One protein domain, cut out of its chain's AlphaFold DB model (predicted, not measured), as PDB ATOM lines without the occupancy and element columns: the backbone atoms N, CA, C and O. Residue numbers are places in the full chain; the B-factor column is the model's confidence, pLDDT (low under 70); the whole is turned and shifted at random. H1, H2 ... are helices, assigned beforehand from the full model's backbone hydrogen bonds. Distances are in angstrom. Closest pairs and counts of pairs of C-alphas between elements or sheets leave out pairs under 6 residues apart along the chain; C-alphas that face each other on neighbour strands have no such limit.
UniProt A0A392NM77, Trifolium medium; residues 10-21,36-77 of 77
ATOM      1  N   GLY A  10     147.389 149.729 130.674       88.69
ATOM      2  CA  GLY A  10     148.618 150.421 131.071       88.69
ATOM      3  C   GLY A  10     149.458 149.712 132.140       88.69
ATOM      4  O   GLY A  10     150.615 150.089 132.300       88.69
ATOM      5  N   TYR A  11     148.979 148.637 132.784       90.06
ATOM      6  CA  TYR A  11     149.751 147.898 133.801       90.06
ATOM      7  C   TYR A  11     151.146 147.480 133.313       90.06
ATOM      8  O   TYR A  11     152.154 147.757 133.962       90.06
ATOM      9  N   LYS A  12     151.228 146.831 132.142       91.50
ATOM     10  CA  LYS A  12     152.510 146.350 131.594       91.50
ATOM     11  C   LYS A  12     153.479 147.498 131.301       91.50
ATOM     12  O   LYS A  12     154.672 147.360 131.561       91.50
ATOM     13  N   LEU A  13     152.960 148.605 130.764       94.19
ATOM     14  CA  LEU A  13     153.739 149.806 130.467       94.19
ATOM     15  C   LEU A  13     154.275 150.419 131.766       94.19
ATOM     16  O   LEU A  13     155.481 150.582 131.908       94.19
ATOM     17  N   PHE A  14     153.396 150.625 132.750       93.94
ATOM     18  CA  PHE A  14     153.749 151.159 134.062       93.94
ATOM     19  C   PHE A  14     154.850 150.341 134.752       93.94
ATOM     20  O   PHE A  14     155.839 150.908 135.218       93.94
ATOM     21  N   VAL A  15     154.704 149.009 134.793       94.69
ATOM     22  CA  VAL A  15     155.692 148.127 135.430       94.69
ATOM     23  C   VAL A  15     157.046 148.229 134.740       94.69
ATOM     24  O   VAL A  15     158.058 148.380 135.422       94.69
ATOM     25  N   ARG A  16     157.071 148.171 133.403       96.50
ATOM     26  CA  ARG A  16     158.306 148.267 132.618       96.50
ATOM     27  C   ARG A  16     159.022 149.591 132.866       96.50
ATOM     28  O   ARG A  16     160.217 149.592 133.155       96.50
ATOM     29  N   ASP A  17     158.297 150.700 132.785       97.31
ATOM     30  CA  ASP A  17     158.889 152.033 132.868       97.31
ATOM     31  C   ASP A  17     159.419 152.305 134.284       97.31
ATOM     32  O   ASP A  17     160.556 152.751 134.454       97.31
ATOM     33  N   LYS A  18     158.658 151.930 135.324       96.75
ATOM     34  CA  LYS A  18     159.125 152.023 136.715       96.75
ATOM     35  C   LYS A  18     160.329 151.130 136.980       96.75
ATOM     36  O   LYS A  18     161.308 151.604 137.553       96.75
ATOM     37  N   TRP A  19     160.298 149.878 136.526       97.38
ATOM     38  CA  TRP A  19     161.407 148.940 136.712       97.38
ATOM     39  C   TRP A  19     162.725 149.449 136.117       97.38
ATOM     40  O   TRP A  19     163.784 149.311 136.738       97.38
ATOM     41  N   ASN A  20     162.651 150.065 134.936       97.06
ATOM     42  CA  ASN A  20     163.805 150.649 134.258       97.06
ATOM     43  C   ASN A  20     164.291 151.945 134.927       97.06
ATOM     44  O   ASN A  20     165.481 152.237 134.879       97.06
ATOM     45  N   SER A  21     163.407 152.695 135.593       97.62
ATOM     46  CA  SER A  21     163.782 153.918 136.321       97.62
ATOM     47  C   SER A  21     164.499 153.670 137.651       97.62
ATOM     48  O   SER A  21     165.209 154.548 138.134       97.62
ATOM     49  N   PHE A  36     162.325 144.945 143.729       97.94
ATOM     50  CA  PHE A  36     161.036 144.314 144.045       97.94
ATOM     51  C   PHE A  36     160.234 145.050 145.127       97.94
ATOM     52  O   PHE A  36     159.009 145.155 145.024       97.94
ATOM     53  N   LYS A  37     160.883 145.587 146.162       98.00
ATOM     54  CA  LYS A  37     160.185 146.421 147.153       98.00
ATOM     55  C   LYS A  37     159.649 147.702 146.521       98.00
ATOM     56  O   LYS A  37     158.489 148.046 146.740       98.00
ATOM     57  N   MET A  38     160.464 148.371 145.707       97.94
ATOM     58  CA  MET A  38     160.087 149.617 145.040       97.94
ATOM     59  C   MET A  38     158.907 149.411 144.086       97.94
ATOM     60  O   MET A  38     157.942 150.172 144.145       97.94
ATOM     61  N   ILE A  39     158.921 148.353 143.261       96.62
ATOM     62  CA  ILE A  39     157.804 148.084 142.342       96.62
ATOM     63  C   ILE A  39     156.513 147.748 143.097       96.62
ATOM     64  O   ILE A  39     155.440 148.170 142.676       96.62
ATOM     65  N   LYS A  40     156.601 147.048 144.237       94.81
ATOM     66  CA  LYS A  40     155.438 146.736 145.079       94.81
ATOM     67  C   LYS A  40     154.766 148.003 145.615       94.81
ATOM     68  O   LYS A  40     153.541 148.090 145.575       94.81
ATOM     69  N   VAL A  41     155.550 148.969 146.100       95.75
ATOM     70  CA  VAL A  41     155.027 150.262 146.579       95.75
ATOM     71  C   VAL A  41     154.437 151.059 145.417       95.75
ATOM     72  O   VAL A  41     153.271 151.434 145.470       95.75
ATOM     73  N   ALA A  42     155.186 151.207 144.322       94.75
ATOM     74  CA  ALA A  42     154.732 151.950 143.149       94.75
ATOM     75  C   ALA A  42     153.424 151.389 142.565       94.75
ATOM     76  O   ALA A  42     152.549 152.152 142.167       94.75
ATOM     77  N   LEU A  43     153.267 150.063 142.535       91.75
ATOM     78  CA  LEU A  43     152.035 149.415 142.086       91.75
ATOM     79  C   LEU A  43     150.852 149.664 143.020       91.75
ATOM     80  O   LEU A  43     149.734 149.819 142.534       91.75
ATOM     81  N   LYS A  44     151.077 149.718 144.337       89.06
ATOM     82  CA  LYS A  44     150.025 150.054 145.304       89.06
ATOM     83  C   LYS A  44     149.522 151.481 145.074       89.06
ATOM     84  O   LYS A  44     148.314 151.677 144.959       89.06
ATOM     85  N   ASP A  45     150.439 152.436 144.942       89.06
ATOM     86  CA  ASP A  45     150.105 153.848 144.722       89.06
ATOM     87  C   ASP A  45     149.426 154.055 143.366       89.06
ATOM     88  O   ASP A  45     148.394 154.720 143.271       89.06
ATOM     89  N   TRP A  46     149.956 153.417 142.318       89.19
ATOM     90  CA  TRP A  46     149.342 153.434 140.995       89.19
ATOM     91  C   TRP A  46     147.942 152.844 141.030       89.19
ATOM     92  O   TRP A  46     147.015 153.477 140.544       89.19
ATOM     93  N   HIS A  47     147.751 151.679 141.652       82.56
ATOM     94  CA  HIS A  47     146.434 151.070 141.757       82.56
ATOM     95  C   HIS A  47     145.446 151.995 142.473       82.56
ATOM     96  O   HIS A  47     144.337 152.173 141.974       82.56
ATOM     97  N   MET A  48     145.842 152.635 143.578       79.31
ATOM     98  CA  MET A  48     144.997 153.616 144.265       79.31
ATOM     99  C   MET A  48     144.619 154.779 143.338       79.31
ATOM    100  O   MET A  48     143.434 155.020 143.138       79.31
ATOM    101  N   ALA A  49     145.583 155.430 142.688       78.62
ATOM    102  CA  ALA A  49     145.305 156.555 141.792       78.62
ATOM    103  C   ALA A  49     144.474 156.161 140.552       78.62
ATOM    104  O   ALA A  49     143.632 156.926 140.088       78.62
ATOM    105  N   HIS A  50     144.697 154.963 140.006       72.25
ATOM    106  CA  HIS A  50     144.071 154.505 138.764       72.25
ATOM    107  C   HIS A  50     142.699 153.850 138.973       72.25
ATOM    108  O   HIS A  50     141.889 153.824 138.052       72.25
ATOM    109  N   THR A  51     142.419 153.311 140.165       64.12
ATOM    110  CA  THR A  51     141.147 152.626 140.464       64.12
ATOM    111  C   THR A  51     140.248 153.365 141.450       64.12
ATOM    112  O   THR A  51     139.083 153.000 141.577       64.12
ATOM    113  N   GLN A  52     140.695 154.457 142.075       60.62
ATOM    114  CA  GLN A  52     139.804 155.322 142.862       60.62
ATOM    115  C   GLN A  52     138.736 156.047 142.025       60.62
ATOM    116  O   GLN A  52     137.725 156.454 142.584       60.62
ATOM    117  N   ASN A  53     138.885 156.133 140.699       57.50
ATOM    118  CA  ASN A  53     137.826 156.631 139.807       57.50
ATOM    119  C   ASN A  53     136.807 155.553 139.403       57.50
ATOM    120  O   ASN A  53     135.880 155.830 138.650       57.50
ATOM    121  N   LEU A  54     136.962 154.306 139.860       67.69
ATOM    122  CA  LEU A  54     136.023 153.242 139.511       67.69
ATOM    123  C   LEU A  54     134.637 153.436 140.153       67.69
ATOM    124  O   LEU A  54     133.656 153.253 139.442       67.69
ATOM    125  N   PRO A  55     134.517 153.810 141.445       69.62
ATOM    126  CA  PRO A  55     133.222 154.094 142.061       69.62
ATOM    127  C   PRO A  55     132.496 155.250 141.370       69.62
ATOM    128  O   PRO A  55     131.340 155.093 140.994       69.62
ATOM    129  N   SER A  56     133.194 156.359 141.106       66.31
ATOM    130  CA  SER A  56     132.622 157.516 140.409       66.31
ATOM    131  C   SER A  56     132.251 157.198 138.957       66.31
ATOM    132  O   SER A  56     131.206 157.632 138.475       66.31
ATOM    133  N   TRP A  57     133.046 156.380 138.258       69.38
ATOM    134  CA  TRP A  57     132.699 155.888 136.924       69.38
ATOM    135  C   TRP A  57     131.478 154.960 136.945       69.38
ATOM    136  O   TRP A  57     130.611 155.080 136.085       69.38
ATOM    137  N   ILE A  58     131.362 154.076 137.942       80.38
ATOM    138  CA  ILE A  58     130.185 153.215 138.132       80.38
ATOM    139  C   ILE A  58     128.941 154.058 138.418       80.38
ATOM    140  O   ILE A  58     127.898 153.791 137.831       80.38
ATOM    141  N   GLU A  59     129.028 155.067 139.285       81.88
ATOM    142  CA  GLU A  59     127.905 155.971 139.563       81.88
ATOM    143  C   GLU A  59     127.496 156.767 138.324       81.88
ATOM    144  O   GLU A  59     126.314 156.820 137.999       81.88
ATOM    145  N   SER A  60     128.462 157.299 137.571       81.50
ATOM    146  CA  SER A  60     128.194 157.983 136.303       81.50
ATOM    147  C   SER A  60     127.521 157.059 135.282       81.50
ATOM    148  O   SER A  60     126.564 157.457 134.618       81.50
ATOM    149  N   LEU A  61     127.978 155.809 135.168       86.81
ATOM    150  CA  LEU A  61     127.365 154.816 134.286       86.81
ATOM    151  C   LEU A  61     125.962 154.415 134.746       86.81
ATOM    152  O   LEU A  61     125.074 154.313 133.905       86.81
ATOM    153  N   LYS A  62     125.743 154.229 136.052       90.88
ATOM    154  CA  LYS A  62     124.411 153.971 136.615       90.88
ATOM    155  C   LYS A  62     123.457 155.127 136.332       90.88
ATOM    156  O   LYS A  62     122.358 154.880 135.860       90.88
ATOM    157  N   ALA A  63     123.892 156.369 136.543       90.12
ATOM    158  CA  ALA A  63     123.081 157.553 136.263       90.12
ATOM    159  C   ALA A  63     122.695 157.643 134.777       90.12
ATOM    160  O   ALA A  63     121.549 157.932 134.446       90.12
ATOM    161  N   ARG A  64     123.639 157.343 133.873       92.38
ATOM    162  CA  ARG A  64     123.368 157.280 132.430       92.38
ATOM    163  C   ARG A  64     122.411 156.150 132.056       92.38
ATOM    164  O   ARG A  64     121.591 156.356 131.173       92.38
ATOM    165  N   LEU A  65     122.524 154.987 132.698       91.62
ATOM    166  CA  LEU A  65     121.621 153.857 132.478       91.62
ATOM    167  C   LEU A  65     120.193 154.211 132.909       91.62
ATOM    168  O   LEU A  65     119.282 154.096 132.102       91.62
ATOM    169  N   SER A  66     120.015 154.750 134.117       91.62
ATOM    170  CA  SER A  66     118.697 155.166 134.615       91.62
ATOM    171  C   SER A  66     118.035 156.233 133.737       91.62
ATOM    172  O   SER A  66     116.828 156.194 133.533       91.62
ATOM    173  N   ALA A  67     118.814 157.165 133.176       90.06
ATOM    174  CA  ALA A  67     118.291 158.167 132.248       90.06
ATOM    175  C   ALA A  67     117.826 157.573 130.903       90.06
ATOM    176  O   ALA A  67     116.972 158.162 130.244       90.06
ATOM    177  N   LEU A  68     118.407 156.450 130.470       89.88
ATOM    178  CA  LEU A  68     117.980 155.741 129.262       89.88
ATOM    179  C   LEU A  68     116.741 154.883 129.525       89.88
ATOM    180  O   LEU A  68     115.832 154.911 128.703       89.88
ATOM    181  N   ASP A  69     116.680 154.196 130.670       87.75
ATOM    182  CA  ASP A  69     115.499 153.417 131.071       87.75
ATOM    183  C   ASP A  69     114.253 154.314 131.150       87.75
ATOM    184  O   ASP A  69     113.228 154.000 130.554       87.75
ATOM    185  N   GLN A  70     114.366 155.491 131.780       84.75
ATOM    186  CA  GLN A  70     113.251 156.436 131.895       84.75
ATOM    187  C   GLN A  70     112.751 156.950 130.533       84.75
ATOM    188  O   GLN A  70     111.553 157.141 130.349       84.75
ATOM    189  N   LYS A  71     113.651 157.158 129.562       79.44
ATOM    190  CA  LYS A  71     113.256 157.567 128.204       79.44
ATOM    191  C   LYS A  71     112.542 156.460 127.434       79.44
ATOM    192  O   LYS A  71     111.650 156.768 126.657       79.44
ATOM    193  N   GLY A  72     112.934 155.203 127.638       74.25
ATOM    194  CA  GLY A  72     112.254 154.068 127.014       74.25
ATOM    195  C   GLY A  72     110.808 153.923 127.489       74.25
ATOM    196  O   GLY A  72     109.937 153.603 126.693       74.25
ATOM    197  N   GLU A  73     110.536 154.226 128.762       70.38
ATOM    198  CA  GLU A  73     109.176 154.186 129.317       70.38
ATOM    199  C   GLU A  73     108.280 155.344 128.833       70.38
ATOM    200  O   GLU A  73     107.065 155.184 128.761       70.38
ATOM    201  N   GLU A  74     108.854 156.501 128.481       60.72
ATOM    202  CA  GLU A  74     108.107 157.642 127.922       60.72
ATOM    203  C   GLU A  74     107.729 157.453 126.441       60.72
ATOM    204  O   GLU A  74     106.762 158.059 125.989       60.72
ATOM    205  N   GLU A  75     108.468 156.632 125.686       57.84
ATOM    206  CA  GLU A  75     108.189 156.346 124.266       57.84
ATOM    207  C   GLU A  75     107.135 155.236 124.055       57.84
ATOM    208  O   GLU A  75     106.578 155.135 122.961       57.84
ATOM    209  N   ASP A  76     106.829 154.439 125.089       52.06
ATOM    210  CA  ASP A  76     105.816 153.364 125.075       52.06
ATOM    211  C   ASP A  76     104.408 153.819 125.564       52.06
ATOM    212  O   ASP A  76     103.495 152.991 125.677       52.06
ATOM    213  N   LEU A  77     104.211 155.120 125.843       48.88
ATOM    214  CA  LEU A  77     102.931 155.765 126.219       48.88
ATOM    215  C   LEU A  77     102.304 156.551 125.056       48.88
ATOM    216  O   LEU A  77     101.056 156.504 124.937       48.88
TER     217      LEU A  77
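What this domain is: This is residues 10 to 21 and 36 to 77 of the 77 residues of a protein of Trifolium medium (UniProt A0A392NM77). Picture a long rod of two helices, H2 and H3, set end to end with a small break between them, and a shorter helix, H1, packed at a slant on H2 near the far end from H3. Residues 51 to 77, of which 53 to 75 belong to H3, stick out free as a long arm. The printed part has 54 residues with three named helices in the order H1, H2, H3 and no named strand; the class is all helix. The whole is extended, with a radius of gyration of the C-alphas of 19.4 A and spans of 62 by 16 by 11 A.

How they stand to each other: Begin with H1, residues 11 to 21, and look across to H2, residues 36 to 51. The two touch, and their closest C-alphas are those of Trp 19 and Ile 39, 6.7 A apart. H2 touches H1 with residues 39 to 43 alone. They run opposite ways at a steep tilt of 42 degrees. Go on to H3, residues 53 to 75: H2 and H3 meet only through their link, a tight one of 1 residue, and H1 and H3 are apart. Every O i to N i+4 pair is within hydrogen-bond range in H1 and H2, and 18 of 19 are in H3.

Where its parts are: Find C-alpha 11 at (149.751, 147.898, 133.801); from there H1 runs 15.5 A to C-alpha 21. Find C-alpha 36 at (161.036, 144.314, 144.045), where H2 begins its 21.9 A to C-alpha 51. H3 runs 33.5 A from C-alpha 53 to C-alpha 75 at (108.189, 156.346, 124.266).

The domain as a whole: The C-alphas farthest apart are those of Phe 36 and Leu 77, 61.8 A. Residues 22 to 35 are not printed, and C-alphas 21 and 36 are 12.6 A apart across this cut. The mean pLDDT of the printed part is 83.7; look for values under 70 at residues 51 to 57 and 74 to 77.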